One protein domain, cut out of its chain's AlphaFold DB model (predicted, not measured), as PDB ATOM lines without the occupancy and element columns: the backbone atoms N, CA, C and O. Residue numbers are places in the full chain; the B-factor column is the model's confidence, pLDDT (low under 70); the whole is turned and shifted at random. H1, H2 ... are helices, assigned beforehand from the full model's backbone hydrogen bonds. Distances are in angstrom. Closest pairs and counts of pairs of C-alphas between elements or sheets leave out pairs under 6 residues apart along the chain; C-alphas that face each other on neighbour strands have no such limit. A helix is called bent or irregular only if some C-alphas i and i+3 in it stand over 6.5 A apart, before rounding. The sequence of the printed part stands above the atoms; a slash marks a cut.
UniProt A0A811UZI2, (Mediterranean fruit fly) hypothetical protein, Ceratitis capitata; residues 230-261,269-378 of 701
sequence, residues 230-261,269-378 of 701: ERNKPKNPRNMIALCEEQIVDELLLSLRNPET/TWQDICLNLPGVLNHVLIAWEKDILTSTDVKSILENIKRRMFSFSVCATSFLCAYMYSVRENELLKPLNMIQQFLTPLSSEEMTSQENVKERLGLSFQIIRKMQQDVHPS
ATOM      1  N   GLU A 230       5.040 -35.757   2.852       81.12
ATOM      2  CA  GLU A 230       5.915 -36.628   2.064       81.12
ATOM      3  C   GLU A 230       7.383 -36.190   2.182       81.12
ATOM      4  O   GLU A 230       7.694 -35.001   2.324       81.12
ATOM      5  N   ARG A 231       8.309 -37.151   2.052       71.75
ATOM      6  CA  ARG A 231       9.750 -36.874   2.017       71.75
ATOM      7  C   ARG A 231      10.065 -35.869   0.905       71.75
ATOM      8  O   ARG A 231       9.676 -36.063  -0.244       71.75
ATOM      9  N   ASN A 232      10.790 -34.807   1.253       66.06
ATOM     10  CA  ASN A 232      11.165 -33.700   0.360       66.06
ATOM     11  C   ASN A 232       9.982 -32.886  -0.216       66.06
ATOM     12  O   ASN A 232      10.194 -32.055  -1.099       66.06
ATOM     13  N   LYS A 233       8.751 -33.082   0.278       76.50
ATOM     14  CA  LYS A 233       7.561 -32.300  -0.098       76.50
ATOM     15  C   LYS A 233       6.806 -31.838   1.165       76.50
ATOM     16  O   LYS A 233       5.701 -32.322   1.430       76.50
ATOM     17  N   PRO A 234       7.388 -30.927   1.968       74.25
ATOM     18  CA  PRO A 234       6.734 -30.437   3.177       74.25
ATOM     19  C   PRO A 234       5.416 -29.724   2.839       74.25
ATOM     20  O   PRO A 234       5.311 -29.027   1.828       74.25
ATOM     21  N   LYS A 235       4.407 -29.893   3.698       84.50
ATOM     22  CA  LYS A 235       3.119 -29.192   3.596       84.50
ATOM     23  C   LYS A 235       3.119 -27.959   4.485       84.50
ATOM     24  O   LYS A 235       3.745 -27.946   5.541       84.50
ATOM     25  N   ASN A 236       2.403 -26.921   4.061       82.31
ATOM     26  CA  ASN A 236       2.214 -25.734   4.884       82.31
ATOM     27  C   ASN A 236       1.069 -25.988   5.885       82.31
ATOM     28  O   ASN A 236      -0.074 -26.149   5.448       82.31
ATOM     29  N   PRO A 237       1.326 -25.978   7.206       88.50
ATOM     30  CA  PRO A 237       0.299 -26.249   8.212       88.50
ATOM     31  C   PRO A 237      -0.841 -25.223   8.187       88.50
ATOM     32  O   PRO A 237      -1.982 -25.581   8.467       88.50
ATOM     33  N   ARG A 238      -0.584 -23.969   7.781       88.25
ATOM     34  CA  ARG A 238      -1.640 -22.951   7.639       88.25
ATOM     35  C   ARG A 238      -2.627 -23.298   6.529       88.25
ATOM     36  O   ARG A 238      -3.816 -23.066   6.700       88.25
ATOM     37  N   ASN A 239      -2.151 -23.883   5.431       88.75
ATOM     38  CA  ASN A 239      -3.025 -24.317   4.341       88.75
ATOM     39  C   ASN A 239      -3.905 -25.490   4.787       88.75
ATOM     40  O   ASN A 239      -5.087 -25.504   4.478       88.75
ATOM     41  N   MET A 240      -3.356 -26.428   5.567       91.56
ATOM     42  CA  MET A 240      -4.132 -27.541   6.131       91.56
ATOM     43  C   MET A 240      -5.235 -27.046   7.077       91.56
ATOM     44  O   MET A 240      -6.352 -27.546   7.032       91.56
ATOM     45  N   ILE A 241      -4.940 -26.037   7.906       92.19
ATOM     46  CA  ILE A 241      -5.930 -25.412   8.798       92.19
ATOM     47  C   ILE A 241      -6.995 -24.655   7.993       92.19
ATOM     48  O   ILE A 241      -8.166 -24.718   8.343       92.19
ATOM     49  N   ALA A 242      -6.618 -23.981   6.903       90.50
ATOM     50  CA  ALA A 242      -7.561 -23.251   6.052       90.50
ATOM     51  C   ALA A 242      -8.588 -24.156   5.345       90.50
ATOM     52  O   ALA A 242      -9.624 -23.666   4.908       90.50
ATOM     53  N   LEU A 243      -8.305 -25.459   5.231       90.00
ATOM     54  CA  LEU A 243      -9.242 -26.463   4.717       90.00
ATOM     55  C   LEU A 243     -10.229 -26.970   5.780       90.00
ATOM     56  O   LEU A 243     -11.164 -27.686   5.432       90.00
ATOM     57  N   CYS A 244     -10.010 -26.653   7.060       93.81
ATOM     58  CA  CYS A 244     -10.865 -27.105   8.153       93.81
ATOM     59  C   CYS A 244     -12.100 -26.205   8.307       93.81
ATOM     60  O   CYS A 244     -12.025 -24.984   8.173       93.81
ATOM     61  N   GLU A 245     -13.221 -26.811   8.681       93.25
ATOM     62  CA  GLU A 245     -14.468 -26.141   9.027       93.25
ATOM     63  C   GLU A 245     -14.563 -25.964  10.547       93.25
ATOM     64  O   GLU A 245     -14.607 -26.936  11.303       93.25
ATOM     65  N   GLU A 246     -14.625 -24.714  11.013       91.88
ATOM     66  CA  GLU A 246     -14.580 -24.371  12.445       91.88
ATOM     67  C   GLU A 246     -15.695 -25.053  13.260       91.88
ATOM     68  O   GLU A 246     -15.441 -25.585  14.338       91.88
ATOM     69  N   GLN A 247     -16.904 -25.156  12.696       91.50
ATOM     70  CA  GLN A 247     -18.042 -25.831  13.337       91.50
ATOM     71  C   GLN A 247     -17.774 -27.324  13.590       91.50
ATOM     72  O   GLN A 247     -18.100 -27.842  14.659       91.50
ATOM     73  N   ILE A 248     -17.145 -28.009  12.627       92.19
ATOM     74  CA  ILE A 248     -16.788 -29.429  12.743       92.19
ATOM     75  C   ILE A 248     -15.650 -29.606  13.750       92.19
ATOM     76  O   ILE A 248     -15.665 -30.545  14.546       92.19
ATOM     77  N   VAL A 249     -14.666 -28.702  13.745       93.38
ATOM     78  CA  VAL A 249     -13.554 -28.720  14.707       93.38
ATOM     79  C   VAL A 249     -14.067 -28.597  16.144       93.38
ATOM     80  O   VAL A 249     -13.641 -29.371  17.006       93.38
ATOM     81  N   ASP A 250     -15.011 -27.692  16.402       91.25
ATOM     82  CA  ASP A 250     -15.611 -27.509  17.726       91.25
ATOM     83  C   ASP A 250     -16.446 -28.722  18.162       91.25
ATOM     84  O   ASP A 250     -16.305 -29.197  19.297       91.25
ATOM     85  N   GLU A 251     -17.261 -29.287  17.259       90.75
ATOM     86  CA  GLU A 251     -18.011 -30.524  17.520       90.75
ATOM     87  C   GLU A 251     -17.060 -31.684  17.865       90.75
ATOM     88  O   GLU A 251     -17.274 -32.415  18.841       90.75
ATOM     89  N   LEU A 252     -15.956 -31.825  17.120       90.56
ATOM     90  CA  LEU A 252     -14.951 -32.860  17.361       90.56
ATOM     91  C   LEU A 252     -14.223 -32.672  18.689       90.56
ATOM     92  O   LEU A 252     -14.046 -33.650  19.417       90.56
ATOM     93  N   LEU A 253     -13.827 -31.449  19.040       91.00
ATOM     94  CA  LEU A 253     -13.169 -31.160  20.318       91.00
ATOM     95  C   LEU A 253     -14.071 -31.503  21.511       91.00
ATOM     96  O   LEU A 253     -13.604 -32.112  22.479       91.00
ATOM     97  N   LEU A 254     -15.363 -31.172  21.432       88.25
ATOM     98  CA  LEU A 254     -16.354 -31.538  22.447       88.25
ATOM     99  C   LEU A 254     -16.511 -33.061  22.554       88.25
ATOM    100  O   LEU A 254     -16.490 -33.613  23.657       88.25
ATOM    101  N   SER A 255     -16.607 -33.742  21.410       87.62
ATOM    102  CA  SER A 255     -16.755 -35.198  21.314       87.62
ATOM    103  C   SER A 255     -15.525 -35.969  21.820       87.62
ATOM    104  O   SER A 255     -15.651 -37.054  22.393       87.62
ATOM    105  N   LEU A 256     -14.321 -35.421  21.621       88.31
ATOM    106  CA  LEU A 256     -13.057 -36.018  22.060       88.31
ATOM    107  C   LEU A 256     -12.754 -35.761  23.540       88.31
ATOM    108  O   LEU A 256     -12.078 -36.583  24.155       88.31
ATOM    109  N   ARG A 257     -13.244 -34.660  24.125       84.62
ATOM    110  CA  ARG A 257     -13.155 -34.424  25.577       84.62
ATOM    111  C   ARG A 257     -14.158 -35.262  26.365       84.62
ATOM    112  O   ARG A 257     -13.808 -35.762  27.427       84.62
ATOM    113  N   ASN A 258     -15.373 -35.432  25.841       81.25
ATOM    114  CA  ASN A 258     -16.468 -36.121  26.523       81.25
ATOM    115  C   ASN A 258     -16.976 -37.306  25.684       81.25
ATOM    116  O   ASN A 258     -17.967 -37.170  24.971       81.25
ATOM    117  N   PRO A 259     -16.353 -38.496  25.764       66.94
ATOM    118  CA  PRO A 259     -16.749 -39.635  24.935       66.94
ATOM    119  C   PRO A 259     -18.175 -40.149  25.212       66.94
ATOM    120  O   PRO A 259     -18.749 -40.818  24.358       66.94
ATOM    121  N   GLU A 260     -18.790 -39.809  26.351       59.31
ATOM    122  CA  GLU A 260     -20.172 -40.199  26.676       59.31
ATOM    123  C   GLU A 260     -21.238 -39.481  25.825       59.31
ATOM    124  O   GLU A 260     -22.332 -40.016  25.630       59.31
ATOM    125  N   THR A 261     -20.926 -38.313  25.246       55.16
ATOM    126  CA  THR A 261     -21.854 -37.568  24.371       55.16
ATOM    127  C   THR A 261     -21.969 -38.165  22.963       55.16
ATOM    128  O   THR A 261     -22.863 -37.778  22.213       55.16
ATOM    129  N   THR A 269     -18.846 -37.594   9.079       90.50
ATOM    130  CA  THR A 269     -18.274 -38.741   8.375       90.50
ATOM    131  C   THR A 269     -16.806 -38.943   8.752       90.50
ATOM    132  O   THR A 269     -16.104 -38.012   9.151       90.50
ATOM    133  N   TRP A 270     -16.276 -40.156   8.579       92.25
ATOM    134  CA  TRP A 270     -14.844 -40.417   8.787       92.25
ATOM    135  C   TRP A 270     -13.932 -39.555   7.902       92.25
ATOM    136  O   TRP A 270     -12.816 -39.238   8.311       92.25
ATOM    137  N   GLN A 271     -14.397 -39.154   6.714       92.50
ATOM    138  CA  GLN A 271     -13.654 -38.267   5.816       92.50
ATOM    139  C   GLN A 271     -13.568 -36.858   6.402       92.50
ATOM    140  O   GLN A 271     -12.478 -36.285   6.440       92.50
ATOM    141  N   ASP A 272     -14.689 -36.347   6.921       92.50
ATOM    142  CA  ASP A 272     -14.749 -35.035   7.570       92.50
ATOM    143  C   ASP A 272     -13.816 -34.997   8.778       92.50
ATOM    144  O   ASP A 272     -13.057 -34.046   8.949       92.50
ATOM    145  N   ILE A 273     -13.788 -36.072   9.576       94.00
ATOM    146  CA  ILE A 273     -12.861 -36.193  10.706       94.00
ATOM    147  C   ILE A 273     -11.410 -36.112  10.217       94.00
ATOM    148  O   ILE A 273     -10.637 -35.304  10.727       94.00
ATOM    149  N   CYS A 274     -11.030 -36.901   9.207       95.31
ATOM    150  CA  CYS A 274      -9.673 -36.888   8.660       95.31
ATOM    151  C   CYS A 274      -9.227 -35.503   8.158       95.31
ATOM    152  O   CYS A 274      -8.065 -35.145   8.357       95.31
ATOM    153  N   LEU A 275     -10.124 -34.739   7.522       94.06
ATOM    154  CA  LEU A 275      -9.830 -33.397   7.001       94.06
ATOM    155  C   LEU A 275      -9.767 -32.329   8.095       94.06
ATOM    156  O   LEU A 275      -8.991 -31.391   7.952       94.06
ATOM    157  N   ASN A 276     -10.528 -32.486   9.183       95.88
ATOM    158  CA  ASN A 276     -10.640 -31.493  10.258       95.88
ATOM    159  C   ASN A 276      -9.719 -31.755  11.465       95.88
ATOM    160  O   ASN A 276      -9.535 -30.880  12.314       95.88
ATOM    161  N   LEU A 277      -9.077 -32.927  11.538       96.44
ATOM    162  CA  LEU A 277      -8.051 -33.230  12.546       96.44
ATOM    163  C   LEU A 277      -6.902 -32.200  12.634       96.44
ATOM    164  O   LEU A 277      -6.465 -31.938  13.757       96.44
ATOM    165  N   PRO A 278      -6.412 -31.588  11.532       96.38
ATOM    166  CA  PRO A 278      -5.449 -30.490  11.603       96.38
ATOM    167  C   PRO A 278      -5.934 -29.320  12.471       96.38
ATOM    168  O   PRO A 278      -5.200 -28.862  13.345       96.38
ATOM    169  N   GLY A 279      -7.184 -28.879  12.294       96.06
ATOM    170  CA  GLY A 279      -7.790 -27.809  13.092       96.06
ATOM    171  C   GLY A 279      -7.918 -28.181  14.571       96.06
ATOM    172  O   GLY A 279      -7.508 -27.412  15.442       96.06
ATOM    173  N   VAL A 280      -8.378 -29.406  14.858       96.62
ATOM    174  CA  VAL A 280      -8.461 -29.951  16.227       96.62
ATOM    175  C   VAL A 280      -7.090 -29.923  16.904       96.62
ATOM    176  O   VAL A 280      -6.959 -29.423  18.021       96.62
ATOM    177  N   LEU A 281      -6.051 -30.429  16.235       97.31
ATOM    178  CA  LEU A 281      -4.709 -30.475  16.811       97.31
ATOM    179  C   LEU A 281      -4.078 -29.094  16.961       97.31
ATOM    180  O   LEU A 281      -3.382 -28.868  17.949       97.31
ATOM    181  N   ASN A 282      -4.354 -28.165  16.046       95.44
ATOM    182  CA  ASN A 282      -3.935 -26.776  16.185       95.44
ATOM    183  C   ASN A 282      -4.545 -26.131  17.443       95.44
ATOM    184  O   ASN A 282      -3.830 -25.522  18.235       95.44
ATOM    185  N   HIS A 283      -5.848 -26.324  17.686       95.50
ATOM    186  CA  HIS A 283      -6.512 -25.825  18.898       95.50
ATOM    187  C   HIS A 283      -5.949 -26.471  20.169       95.50
ATOM    188  O   HIS A 283      -5.696 -25.772  21.150       95.50
ATOM    189  N   VAL A 284      -5.706 -27.786  20.153       95.75
ATOM    190  CA  VAL A 284      -5.099 -28.502  21.287       95.75
ATOM    191  C   VAL A 284      -3.684 -27.994  21.576       95.75
ATOM    192  O   VAL A 284      -3.370 -27.749  22.738       95.75
ATOM    193  N   LEU A 285      -2.854 -27.788  20.548       92.44
ATOM    194  CA  LEU A 285      -1.503 -27.235  20.690       92.44
ATOM    195  C   LEU A 285      -1.533 -25.833  21.295       92.44
ATOM    196  O   LEU A 285      -0.901 -25.611  22.324       92.44
ATOM    197  N   ILE A 286      -2.324 -24.919  20.727       92.56
ATOM    198  CA  ILE A 286      -2.434 -23.535  21.215       92.56
ATOM    199  C   ILE A 286      -2.969 -23.502  22.653       92.56
ATOM    200  O   ILE A 286      -2.477 -22.742  23.487       92.56
ATOM    201  N   ALA A 287      -3.970 -24.323  22.972       93.69
ATOM    202  CA  ALA A 287      -4.514 -24.406  24.323       93.69
ATOM    203  C   ALA A 287      -3.497 -24.989  25.317       93.69
ATOM    204  O   ALA A 287      -3.437 -24.539  26.460       93.69
ATOM    205  N   TRP A 288      -2.674 -25.951  24.891       92.25
ATOM    206  CA  TRP A 288      -1.591 -26.483  25.715       92.25
ATOM    207  C   TRP A 288      -0.444 -25.478  25.871       92.25
ATOM    208  O   TRP A 288       0.193 -25.423  26.916       92.25
ATOM    209  N   GLU A 289      -0.150 -24.668  24.853       88.81
ATOM    210  CA  GLU A 289       0.824 -23.567  24.898       88.81
ATOM    211  C   GLU A 289       0.412 -22.434  25.833       88.81
ATOM    212  O   GLU A 289       1.274 -21.860  26.489       88.81
ATOM    213  N   LYS A 290      -0.890 -22.163  25.941       91.56
ATOM    214  CA  LYS A 290      -1.465 -21.150  26.838       91.56
ATOM    215  C   LYS A 290      -1.809 -21.678  28.236       91.56
ATOM    216  O   LYS A 290      -2.527 -21.000  28.964       91.56
ATOM    217  N   ASP A 291      -1.372 -22.892  28.572       90.50
ATOM    218  CA  ASP A 291      -1.657 -23.573  29.845       90.50
ATOM    219  C   ASP A 291      -3.164 -23.707  30.175       90.50
ATOM    220  O   ASP A 291      -3.554 -23.886  31.327       90.50
ATOM    221  N   ILE A 292      -4.030 -23.659  29.151       93.75
ATOM    222  CA  ILE A 292      -5.479 -23.900  29.269       93.75
ATOM    223  C   ILE A 292      -5.754 -25.403  29.396       93.75
ATOM    224  O   ILE A 292      -6.694 -25.814  30.073       93.75
ATOM    225  N   LEU A 293      -4.948 -26.227  28.718       91.62
ATOM    226  CA  LEU A 293      -5.003 -27.686  28.785       91.62
ATOM    227  C   LEU A 293      -3.814 -28.252  29.556       91.62
ATOM    228  O   LEU A 293      -2.668 -27.873  29.309       91.62
ATOM    229  N   THR A 294      -4.077 -29.227  30.428       88.38
ATOM    230  CA  THR A 294      -3.016 -29.990  31.093       88.38
ATOM    231  C   THR A 294      -2.480 -31.100  30.185       88.38
ATOM    232  O   THR A 294      -3.144 -31.550  29.250       88.38
ATOM    233  N   SER A 295      -1.282 -31.613  30.490       87.19
ATOM    234  CA  SER A 295      -0.707 -32.773  29.782       87.19
ATOM    235  C   SER A 295      -1.637 -34.001  29.816       87.19
ATOM    236  O   SER A 295      -1.726 -34.752  28.844       87.19
ATOM    237  N   THR A 296      -2.382 -34.181  30.911       87.44
ATOM    238  CA  THR A 296      -3.363 -35.263  31.070       87.44
ATOM    239  C   THR A 296      -4.543 -35.103  30.113       87.44
ATOM    240  O   THR A 296      -4.948 -36.080  29.483       87.44
ATOM    241  N   ASP A 297      -5.054 -33.881  29.953       89.88
ATOM    242  CA  ASP A 297      -6.160 -33.592  29.034       89.88
ATOM    243  C   ASP A 297      -5.745 -33.827  27.581       89.88
ATOM    244  O   ASP A 297      -6.465 -34.471  26.818       89.88
ATOM    245  N   VAL A 298      -4.548 -33.359  27.210       90.25
ATOM    246  CA  VAL A 298      -3.981 -33.585  25.873       90.25
ATOM    247  C   VAL A 298      -3.824 -35.080  25.616       90.25
ATOM    248  O   VAL A 298      -4.274 -35.573  24.585       90.25
ATOM    249  N   LYS A 299      -3.254 -35.827  26.569       89.06
ATOM    250  CA  LYS A 299      -3.125 -37.284  26.457       89.06
ATOM    251  C   LYS A 299      -4.486 -37.959  26.264       89.06
ATOM    252  O   LYS A 299      -4.606 -38.806  25.387       89.06
ATOM    253  N   SER A 300      -5.503 -37.563  27.031       90.94
ATOM    254  CA  SER A 300      -6.867 -38.100  26.916       90.94
ATOM    255  C   SER A 300      -7.463 -37.880  25.519       90.94
ATOM    256  O   SER A 300      -7.950 -38.822  24.894       90.94
ATOM    257  N   ILE A 301      -7.345 -36.663  24.978       93.06
ATOM    258  CA  ILE A 301      -7.824 -36.328  23.628       93.06
ATOM    259  C   ILE A 301      -7.122 -37.190  22.568       93.06
ATOM    260  O   ILE A 301      -7.783 -37.751  21.694       93.06
ATOM    261  N   LEU A 302      -5.797 -37.334  22.650       92.94
ATOM    262  CA  LEU A 302      -5.016 -38.121  21.689       92.94
ATOM    263  C   LEU A 302      -5.326 -39.619  21.764       92.94
ATOM    264  O   LEU A 302      -5.442 -40.272  20.727       92.94
ATOM    265  N   GLU A 303      -5.512 -40.159  22.970       89.31
ATOM    266  CA  GLU A 303      -5.962 -41.540  23.158       89.31
ATOM    267  C   GLU A 303      -7.358 -41.753  22.561       89.31
ATOM    268  O   GLU A 303      -7.584 -42.753  21.884       89.31
ATOM    269  N   ASN A 304      -8.274 -40.790  22.701       91.19
ATOM    270  CA  ASN A 304      -9.602 -40.868  22.089       91.19
ATOM    271  C   ASN A 304      -9.556 -40.800  20.553       91.19
ATOM    272  O   ASN A 304     -10.332 -41.495  19.898       91.19
ATOM    273  N   ILE A 305      -8.629 -40.036  19.963       93.62
ATOM    274  CA  ILE A 305      -8.377 -40.066  18.511       93.62
ATOM    275  C   ILE A 305      -7.885 -41.459  18.094       93.62
ATOM    276  O   ILE A 305      -8.449 -42.064  17.182       93.62
ATOM    277  N   LYS A 306      -6.870 -41.989  18.791       90.62
ATOM    278  CA  LYS A 306      -6.250 -43.293  18.500       90.62
ATOM    279  C   LYS A 306      -7.227 -44.462  18.650       90.62
ATOM    280  O   LYS A 306      -7.211 -45.377  17.833       90.62
ATOM    281  N   ARG A 307      -8.092 -44.427  19.669       87.12
ATOM    282  CA  ARG A 307      -9.113 -45.454  19.938       87.12
ATOM    283  C   ARG A 307     -10.219 -45.498  18.888       87.12
ATOM    284  O   ARG A 307     -10.835 -46.545  18.724       87.12
ATOM    285  N   ARG A 308     -10.488 -44.386  18.194       88.25
ATOM    286  CA  ARG A 308     -11.494 -44.355  17.124       88.25
ATOM    287  C   ARG A 308     -11.000 -45.097  15.889       88.25
ATOM    288  O   ARG A 308     -11.659 -46.036  15.466       88.25
ATOM    289  N   MET A 309      -9.863 -44.682  15.331       90.94
ATOM    290  CA  MET A 309      -9.238 -45.299  14.156       90.94
ATOM    291  C   MET A 309      -7.750 -44.937  14.083       90.94
ATOM    292  O   MET A 309      -7.346 -43.834  14.448       90.94
ATOM    293  N   PHE A 310      -6.923 -45.830  13.541       95.25
ATOM    294  CA  PHE A 310      -5.484 -45.585  13.405       95.25
ATOM    295  C   PHE A 310      -5.146 -44.657  12.233       95.25
ATOM    296  O   PHE A 310      -4.172 -43.906  12.294       95.25
ATOM    297  N   SER A 311      -5.974 -44.656  11.190       96.00
ATOM    298  CA  SER A 311      -5.967 -43.662  10.111       96.00
ATOM    299  C   SER A 311      -6.096 -42.233  10.649       96.00
ATOM    300  O   SER A 311      -5.403 -41.338  10.173       96.00
ATOM    301  N   PHE A 312      -6.870 -42.017  11.719       96.88
ATOM    302  CA  PHE A 312      -6.950 -40.710  12.377       96.88
ATOM    303  C   PHE A 312      -5.628 -40.313  13.033       96.88
ATOM    304  O   PHE A 312      -5.187 -39.177  12.882       96.88
ATOM    305  N   SER A 313      -4.946 -41.246  13.706       96.75
ATOM    306  CA  SER A 313      -3.603 -40.997  14.246       96.75
ATOM    307  C   SER A 313      -2.596 -40.633  13.151       96.75
ATOM    308  O   SER A 313      -1.744 -39.771  13.365       96.75
ATOM    309  N   VAL A 314      -2.709 -41.237  11.963       97.31
ATOM    310  CA  VAL A 314      -1.882 -40.896  10.795       97.31
ATOM    311  C   VAL A 314      -2.200 -39.490  10.273       97.31
ATOM    312  O   VAL A 314      -1.277 -38.697  10.091       97.31
ATOM    313  N   CYS A 315      -3.478 -39.133  10.105       97.12
ATOM    314  CA  CYS A 315      -3.896 -37.781   9.705       97.12
ATOM    315  C   CYS A 315      -3.408 -36.708  10.687       97.12
ATOM    316  O   CYS A 315      -2.826 -35.700  10.284       97.12
ATOM    317  N   ALA A 316      -3.590 -36.966  11.980       97.00
ATOM    318  CA  ALA A 316      -3.132 -36.115  13.066       97.00
ATOM    319  C   ALA A 316      -1.600 -35.943  13.051       97.00
ATOM    320  O   ALA A 316      -1.098 -34.822  13.121       97.00
ATOM    321  N   THR A 317      -0.855 -37.039  12.890       95.88
ATOM    322  CA  THR A 317       0.614 -37.010  12.782       95.88
ATOM    323  C   THR A 317       1.069 -36.196  11.577       95.88
ATOM    324  O   THR A 317       2.000 -35.407  11.703       95.88
ATOM    325  N   SER A 318       0.402 -36.333  10.429       95.25
ATOM    326  CA  SER A 318       0.756 -35.592   9.217       95.25
ATOM    327  C   SER A 318       0.715 -34.075   9.429       95.25
ATOM    328  O   SER A 318       1.647 -33.368   9.046       95.25
ATOM    329  N   PHE A 319      -0.317 -33.578  10.123       95.75
ATOM    330  CA  PHE A 319      -0.386 -32.172  10.525       95.75
ATOM    331  C   PHE A 319       0.724 -31.790  11.507       95.75
ATOM    332  O   PHE A 319       1.376 -30.771  11.304       95.75
ATOM    333  N   LEU A 320       0.973 -32.594  12.548       93.75
ATOM    334  CA  LEU A 320       2.029 -32.309  13.530       93.75
ATOM    335  C   LEU A 320       3.409 -32.216  12.863       93.75
ATOM    336  O   LEU A 320       4.174 -31.303  13.156       93.75
ATOM    337  N   CYS A 321       3.694 -33.108  11.917       91.12
ATOM    338  CA  CYS A 321       4.892 -33.078  11.085       91.12
ATOM    339  C   CYS A 321       4.984 -31.790  10.245       91.12
ATOM    340  O   CYS A 321       6.039 -31.161  10.210       91.12
ATOM    341  N   ALA A 322       3.888 -31.353   9.616       89.62
ATOM    342  CA  ALA A 322       3.844 -30.079   8.894       89.62
ATOM    343  C   ALA A 322       4.033 -28.866   9.830       89.62
ATOM    344  O   ALA A 322       4.774 -27.938   9.506       89.62
ATOM    345  N   TYR A 323       3.405 -28.887  11.009       89.19
ATOM    346  CA  TYR A 323       3.520 -27.847  12.034       89.19
ATOM    347  C   TYR A 323       4.960 -27.686  12.517       89.19
ATOM    348  O   TYR A 323       5.462 -26.564  12.581       89.19
ATOM    349  N   MET A 324       5.654 -28.799  12.766       86.69
ATOM    350  CA  MET A 324       7.049 -28.821  13.211       86.69
ATOM    351  C   MET A 324       8.017 -28.114  12.249       86.69
ATOM    352  O   MET A 324       8.984 -27.523  12.714       86.69
ATOM    353  N   TYR A 325       7.751 -28.091  10.937       80.44
ATOM    354  CA  TYR A 325       8.562 -27.313   9.983       80.44
ATOM    355  C   TYR A 325       8.365 -25.794  10.087       80.44
ATOM    356  O   TYR A 325       9.169 -25.033   9.555       80.44
ATOM    357  N   SER A 326       7.280 -25.342  10.719       77.38
ATOM    358  CA  SER A 326       6.902 -23.925  10.787       77.38
ATOM    359  C   SER A 326       7.225 -23.245  12.120       77.38
ATOM    360  O   SER A 326       7.086 -22.025  12.220       77.38
ATOM    361  N   VAL A 327       7.650 -24.013  13.128       77.06
ATOM    362  CA  VAL A 327       7.914 -23.538  14.495       77.06
ATOM    363  C   VAL A 327       9.394 -23.622  14.856       77.06
ATOM    364  O   VAL A 327      10.184 -24.276  14.177       77.06
ATOM    365  N   ARG A 328       9.787 -22.931  15.930       73.44
ATOM    366  CA  ARG A 328      11.180 -22.908  16.398       73.44
ATOM    367  C   ARG A 328      11.523 -24.178  17.177       73.44
ATOM    368  O   ARG A 328      10.649 -24.835  17.731       73.44
ATOM    369  N   GLU A 329      12.813 -24.500  17.288       70.00
ATOM    370  CA  GLU A 329      13.284 -25.735  17.937       70.00
ATOM    371  C   GLU A 329      12.801 -25.887  19.393       70.00
ATOM    372  O   GLU A 329      12.388 -26.965  19.818       70.00
ATOM    373  N   ASN A 330      12.756 -24.787  20.147       70.69
ATOM    374  CA  ASN A 330      12.256 -24.753  21.522       70.69
ATOM    375  C   ASN A 330      10.741 -25.017  21.645       70.69
ATOM    376  O   ASN A 330      10.263 -25.322  22.736       70.69
ATOM    377  N   GLU A 331       9.991 -24.921  20.547       77.25
ATOM    378  CA  GLU A 331       8.546 -25.168  20.473       77.25
ATOM    379  C   GLU A 331       8.228 -26.602  20.000       77.25
ATOM    380  O   GLU A 331       7.088 -27.051  20.105       77.25
ATOM    381  N   LEU A 332       9.231 -27.379  19.560       81.50
ATOM    382  CA  LEU A 332       9.045 -28.741  19.033       81.50
ATOM    383  C   LEU A 332       8.653 -29.777  20.094       81.50
ATOM    384  O   LEU A 332       8.117 -30.832  19.759       81.50
ATOM    385  N   LEU A 333       8.904 -29.503  21.377       81.12
ATOM    386  CA  LEU A 333       8.704 -30.480  22.449       81.12
ATOM    387  C   LEU A 333       7.245 -30.954  22.553       81.12
ATOM    388  O   LEU A 333       6.988 -32.147  22.704       81.12
ATOM    389  N   LYS A 334       6.280 -30.031  22.466       86.00
ATOM    390  CA  LYS A 334       4.844 -30.345  22.554       86.00
ATOM    391  C   LYS A 334       4.353 -31.192  21.366       86.00
ATOM    392  O   LYS A 334       3.849 -32.284  21.635       86.00
ATOM    393  N   PRO A 335       4.542 -30.802  20.087       88.69
ATOM    394  CA  PRO A 335       4.130 -31.635  18.956       88.69
ATOM    395  C   PRO A 335       4.858 -32.989  18.923       88.69
ATOM    396  O   PRO A 335       4.220 -34.006  18.652       88.69
ATOM    397  N   LEU A 336       6.144 -33.052  19.298       85.88
ATOM    398  CA  LEU A 336       6.861 -34.326  19.439       85.88
ATOM    399  C   LEU A 336       6.215 -35.237  20.487       85.88
ATOM    400  O   LEU A 336       6.010 -36.419  20.217       85.88
ATOM    401  N   ASN A 337       5.855 -34.703  21.656       83.19
ATOM    402  CA  ASN A 337       5.162 -35.473  22.688       83.19
ATOM    403  C   ASN A 337       3.798 -35.985  22.207       83.19
ATOM    404  O   ASN A 337       3.447 -37.123  22.514       83.19
ATOM    405  N   MET A 338       3.053 -35.201  21.421       92.06
ATOM    406  CA  MET A 338       1.782 -35.651  20.838       92.06
ATOM    407  C   MET A 338       1.988 -36.818  19.861       92.06
ATOM    408  O   MET A 338       1.268 -37.812  19.946       92.06
ATOM    409  N   ILE A 339       3.012 -36.754  18.998       91.81
ATOM    410  CA  ILE A 339       3.386 -37.872  18.112       91.81
ATOM    411  C   ILE A 339       3.769 -39.111  18.936       91.81
ATOM    412  O   ILE A 339       3.331 -40.217  18.620       91.81
ATOM    413  N   GLN A 340       4.539 -38.946  20.019       86.81
ATOM    414  CA  GLN A 340       4.899 -40.070  20.890       86.81
ATOM    415  C   GLN A 340       3.672 -40.726  21.535       86.81
ATOM    416  O   GLN A 340       3.644 -41.948  21.638       86.81
ATOM    417  N   GLN A 341       2.632 -39.965  21.899       85.75
ATOM    418  CA  GLN A 341       1.397 -40.562  22.426       85.75
ATOM    419  C   GLN A 341       0.681 -41.452  21.399       85.75
ATOM    420  O   GLN A 341       0.138 -42.497  21.766       85.75
ATOM    421  N   PHE A 342       0.728 -41.104  20.110       90.75
ATOM    422  CA  PHE A 342       0.205 -41.981  19.059       90.75
ATOM    423  C   PHE A 342       1.022 -43.264  18.877       90.75
ATOM    424  O   PHE A 342       0.468 -44.265  18.433       90.75
ATOM    425  N   LEU A 343       2.303 -43.263  19.259       88.50
ATOM    426  CA  LEU A 343       3.188 -44.435  19.233       88.50
ATOM    427  C   LEU A 343       3.140 -45.274  20.522       88.50
ATOM    428  O   LEU A 343       3.797 -46.317  20.598       88.50
ATOM    429  N   THR A 344       2.377 -44.849  21.532       84.81
ATOM    430  CA  THR A 344       2.200 -45.607  22.774       84.81
ATOM    431  C   THR A 344       1.358 -46.861  22.507       84.81
ATOM    432  O   THR A 344       0.246 -46.737  21.974       84.81
ATOM    433  N   PRO A 345       1.838 -48.064  22.886       80.62
ATOM    434  CA  PRO A 345       1.084 -49.303  22.711       80.62
ATOM    435  C   PRO A 345      -0.227 -49.278  23.507       80.62
ATOM    436  O   PRO A 345      -0.304 -48.673  24.575       80.62
ATOM    437  N   LEU A 346      -1.250 -49.948  22.974       81.12
ATOM    438  CA  LEU A 346      -2.521 -50.169  23.668       81.12
ATOM    439  C   LEU A 346      -2.342 -51.166  24.822       81.12
ATOM    440  O   LEU A 346      -1.403 -51.967  24.827       81.12
ATOM    441  N   SER A 347      -3.249 -51.125  25.798       77.12
ATOM    442  CA  SER A 347      -3.263 -52.093  26.899       77.12
ATOM    443  C   SER A 347      -3.628 -53.502  26.413       77.12
ATOM    444  O   SER A 347      -4.308 -53.673  25.399       77.12
ATOM    445  N   SER A 348      -3.204 -54.535  27.150       67.38
ATOM    446  CA  SER A 348      -3.459 -55.937  26.783       67.38
ATOM    447  C   SER A 348      -4.950 -56.283  26.657       67.38
ATOM    448  O   SER A 348      -5.290 -57.164  25.875       67.38
ATOM    449  N   GLU A 349      -5.827 -55.591  27.391       65.25
ATOM    450  CA  GLU A 349      -7.289 -55.760  27.332       65.25
ATOM    451  C   GLU A 349      -7.898 -55.127  26.070       65.25
ATOM    452  O   GLU A 349      -8.809 -55.683  25.458       65.25
ATOM    453  N   GLU A 350      -7.363 -53.992  25.618       68.25
ATOM    454  CA  GLU A 350      -7.791 -53.350  24.370       68.25
ATOM    455  C   GLU A 350      -7.337 -54.156  23.147       68.25
ATOM    456  O   GLU A 350      -8.070 -54.251  22.161       68.25
ATOM    457  N   MET A 351      -6.162 -54.792  23.217       64.25
ATOM    458  CA  MET A 351      -5.610 -55.596  22.118       64.25
ATOM    459  C   MET A 351      -6.382 -56.894  21.842       64.25
ATOM    460  O   MET A 351      -6.334 -57.383  20.716       64.25
ATOM    461  N   THR A 352      -7.078 -57.459  22.832       60.34
ATOM    462  CA  THR A 352      -7.881 -58.689  22.684       60.34
ATOM    463  C   THR A 352      -9.332 -58.428  22.279       60.34
ATOM    464  O   THR A 352     -10.020 -59.357  21.868       60.34
ATOM    465  N   SER A 353      -9.797 -57.178  22.361       62.28
ATOM    466  CA  SER A 353     -11.199 -56.806  22.123       62.28
ATOM    467  C   SER A 353     -11.631 -56.801  20.647       62.28
ATOM    468  O   SER A 353     -12.823 -56.885  20.355       62.28
ATOM    469  N   GLN A 354     -10.686 -56.713  19.707       64.69
ATOM    470  CA  GLN A 354     -10.956 -56.658  18.269       64.69
ATOM    471  C   GLN A 354      -9.913 -57.463  17.483       64.69
ATOM    472  O   GLN A 354      -8.705 -57.335  17.698       64.69
ATOM    473  N   GLU A 355     -10.375 -58.254  16.515       65.81
ATOM    474  CA  GLU A 355      -9.498 -59.002  15.613       65.81
ATOM    475  C   GLU A 355      -8.618 -58.047  14.779       65.81
ATOM    476  O   GLU A 355      -9.045 -56.972  14.350       65.81
ATOM    477  N   ASN A 356      -7.362 -58.439  14.542       75.06
ATOM    478  CA  ASN A 356      -6.404 -57.731  13.678       75.06
ATOM    479  C   ASN A 356      -5.999 -56.307  14.123       75.06
ATOM    480  O   ASN A 356      -5.375 -55.573  13.352       75.06
ATOM    481  N   VAL A 357      -6.301 -55.891  15.362       86.00
ATOM    482  CA  VAL A 357      -5.854 -54.593  15.916       86.00
ATOM    483  C   VAL A 357      -4.341 -54.476  15.941       86.00
ATOM    484  O   VAL A 357      -3.801 -53.445  15.551       86.00
ATOM    485  N   LYS A 358      -3.652 -55.535  16.374       87.12
ATOM    486  CA  LYS A 358      -2.191 -55.561  16.489       87.12
ATOM    487  C   LYS A 358      -1.506 -55.244  15.155       87.12
ATOM    488  O   LYS A 358      -0.535 -54.491  15.135       87.12
ATOM    489  N   GLU A 359      -2.062 -55.735  14.053       88.31
ATOM    490  CA  GLU A 359      -1.428 -55.662  12.738       88.31
ATOM    491  C   GLU A 359      -1.671 -54.282  12.120       88.31
ATOM    492  O   GLU A 359      -0.746 -53.660  11.593       88.31
ATOM    493  N   ARG A 360      -2.883 -53.737  12.296       91.19
ATOM    494  CA  ARG A 360      -3.209 -52.350  11.927       91.19
ATOM    495  C   ARG A 360      -2.418 -51.331  12.751       91.19
ATOM    496  O   ARG A 360      -1.866 -50.391  12.185       91.19
ATOM    497  N   LEU A 361      -2.308 -51.542  14.065       91.12
ATOM    498  CA  LEU A 361      -1.492 -50.720  14.964       91.12
ATOM    499  C   LEU A 361      -0.005 -50.799  14.591       91.12
ATOM    500  O   LEU A 361       0.697 -49.792  14.572       91.12
ATOM    501  N   GLY A 362       0.483 -51.993  14.250       90.62
ATOM    502  CA  GLY A 362       1.848 -52.194  13.775       90.62
ATOM    503  C   GLY A 362       2.140 -51.398  12.503       90.62
ATOM    504  O   GLY A 362       3.178 -50.740  12.421       90.62
ATOM    505  N   LEU A 363       1.218 -51.406  11.534       94.00
ATOM    506  CA  LEU A 363       1.350 -50.625  10.305       94.00
ATOM    507  C   LEU A 363       1.271 -49.113  10.572       94.00
ATOM    508  O   LEU A 363       2.088 -48.360  10.043       94.00
ATOM    509  N   SER A 364       0.349 -48.657  11.425       95.19
ATOM    510  CA  SER A 364       0.248 -47.234  11.775       95.19
ATOM    511  C   SER A 364       1.508 -46.729  12.479       95.19
ATOM    512  O   SER A 364       1.999 -45.650  12.152       95.19
ATOM    513  N   PHE A 365       2.119 -47.534  13.353       93.31
ATOM    514  CA  PHE A 365       3.403 -47.205  13.975       93.31
ATOM    515  C   PHE A 365       4.525 -47.061  12.953       93.31
ATOM    516  O   PHE A 365       5.343 -46.150  13.080       93.31
ATOM    517  N   GLN A 366       4.579 -47.934  11.944       92.12
ATOM    518  CA  GLN A 366       5.565 -47.817  10.868       92.12
ATOM    519  C   GLN A 366       5.382 -46.508  10.092       92.12
ATOM    520  O   GLN A 366       6.356 -45.783   9.886       92.12
ATOM    521  N   ILE A 367       4.139 -46.169   9.740       95.00
ATOM    522  CA  ILE A 367       3.802 -44.937   9.014       95.00
ATOM    523  C   ILE A 367       4.170 -43.694   9.831       95.00
ATOM    524  O   ILE A 367       4.870 -42.813   9.332       95.00
ATOM    525  N   ILE A 368       3.737 -43.633  11.095       94.31
ATOM    526  CA  ILE A 368       3.956 -42.490  11.994       94.31
ATOM    527  C   ILE A 368       5.445 -42.304  12.279       94.31
ATOM    528  O   ILE A 368       5.947 -41.185  12.196       94.31
ATOM    529  N   ARG A 369       6.186 -43.388  12.556       90.50
ATOM    530  CA  ARG A 369       7.644 -43.309  12.744       90.50
ATOM    531  C   ARG A 369       8.341 -42.791  11.499       90.50
ATOM    532  O   ARG A 369       9.269 -42.006  11.630       90.50
ATOM    533  N   LYS A 370       7.894 -43.204  10.314       87.88
ATOM    534  CA  LYS A 370       8.454 -42.719   9.057       87.88
ATOM    535  C   LYS A 370       8.169 -41.231   8.837       87.88
ATOM    536  O   LYS A 370       9.110 -40.493   8.581       87.88
ATOM    537  N   MET A 371       6.931 -40.771   9.057       90.00
ATOM    538  CA  MET A 371       6.599 -39.333   9.018       90.00
ATOM    539  C   MET A 371       7.461 -38.541  10.008       90.00
ATOM    540  O   MET A 371       8.036 -37.516   9.656       90.00
ATOM    541  N   GLN A 372       7.603 -39.041  11.237       84.44
ATOM    542  CA  GLN A 372       8.435 -38.411  12.257       84.44
ATOM    543  C   GLN A 372       9.913 -38.377  11.854       84.44
ATOM    544  O   GLN A 372      10.560 -37.361  12.066       84.44
ATOM    545  N   GLN A 373      10.455 -39.456  11.284       79.38
ATOM    546  CA  GLN A 373      11.850 -39.531  10.838       79.38
ATOM    547  C   GLN A 373      12.141 -38.607   9.654       79.38
ATOM    548  O   GLN A 373      13.224 -38.031   9.609       79.38
ATOM    549  N   ASP A 374      11.191 -38.454   8.730       73.19
ATOM    550  CA  ASP A 374      11.325 -37.564   7.573       73.19
ATOM    551  C   ASP A 374      11.368 -36.078   7.997       73.19
ATOM    552  O   ASP A 374      12.026 -35.274   7.335       73.19
ATOM    553  N   VAL A 375      10.724 -35.718   9.119       66.81
ATOM    554  CA  VAL A 375      10.743 -34.353   9.691       66.81
ATOM    555  C   VAL A 375      11.856 -34.146  10.717       66.81
ATOM    556  O   VAL A 375      12.479 -33.090  10.749       66.81
ATOM    557  N   HIS A 376      12.103 -35.141  11.568       59.56
ATOM    558  CA  HIS A 376      13.029 -35.066  12.693       59.56
ATOM    559  C   HIS A 376      13.755 -36.411  12.907       59.56
ATOM    560  O   HIS A 376      13.390 -37.207  13.782       59.56
ATOM    561  N   PRO A 377      14.820 -36.697  12.145       54.84
ATOM    562  CA  PRO A 377      15.582 -37.929  12.296       54.84
ATOM    563  C   PRO A 377      16.274 -37.955  13.662       54.84
ATOM    564  O   PRO A 377      17.114 -37.120  13.984       54.84
ATOM    565  N   SER A 378      15.883 -38.902  14.513       41.34
ATOM    566  CA  SER A 378      16.459 -39.051  15.853       41.34
ATOM    567  C   SER A 378      17.811 -39.782  15.815       41.34
ATOM    568  O   SER A 378      18.012 -40.719  15.047       41.34
TER     569      SER A 378
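Overview. This is residues 230 to 261 and 269 to 378 of the 701 residues of the protein "(Mediterranean fruit fly) hypothetical protein" of Ceratitis capitata (UniProt A0A811UZI2). Helices pack in layers round H5: H6 and H8 run alongside it, while away from H8, H3 crosses H5, H4 crosses H6, and H2 crosses over H3 and H4. Short H1 packs on H3 and H5, and H7 lies far out near H8. The printed part has 142 residues with eight named helices, H1 to H8, and no named strand: all helix. It is compact, radius of gyration of the C-alphas 14.6 A, spanning 41 by 35 by 28 A.

Arrangement. H3, residues 270 to 289, has a kink of 43 degrees near residue 277 and is only just irregular, C-alphas 275 and 278 being 7.0 A apart. With residues 273 to 281 alone it touches the hub H5, residues 310 to 324, at a steep tilt of 46 degrees, closest C-alphas Pro 278 and Phe 319, 5.4 A. H2, residues 246 to 257, touches residues 272 to 280 of H3 alone, about perpendicular at 75 degrees, closest C-alphas Val 249 and Val 280, 5.5 A. H4, residues 295 to 308, makes a helical hairpin with H3; they only just touch, with 3 pairs of C-alphas within 8 A, closest Val 284 and Val 298, 6.9 A. H5, H6, residues 333 to 342, and H8, residues 357 to 375, form an up and down bundle, each running against the one before. The closest C-alphas of the hairpin H5 and H6 are Leu 320 and Pro 335, 5.9 A; of H5 and H8, Cys 321 and Val 375, 6.1 A. H1, residues 237 to 242, touches H3, closest C-alphas Ile 241 and Gly 279, 5.3 A. H7, residues 348 to 352, is close but not clearly touching H8, closest C-alphas Met 351 and Val 357, 6.3 A. Every O i to N i+4 pair is within hydrogen-bond range in H1, H2, H4, H5, H6 and H8; H3 has 14 of 16, and H7 0 of 1, with 0 of 2 O i to N i+3 pairs.

Along the chain. First to last C-alpha, H3 measures 28.1 A, H8 26.9 A, H5 20.9 A and H4 20.3 A. H1 begins at C-alpha 237 (0.299, -26.249, 8.212), and H8 ends at C-alpha 375 (10.743, -34.353, 9.691).

Size, cuts and confidence. The two C-alphas farthest apart, of Arg 328 and Glu 355, are 41.6 A apart. Residues 262 to 268 are not printed; C-alphas 261 and 269 are 16.4 A apart across the cut. Of the links printed whole, none is long. Confidence is under 70 at residues 232, 259 to 261, 348 to 355 and 375 to 378.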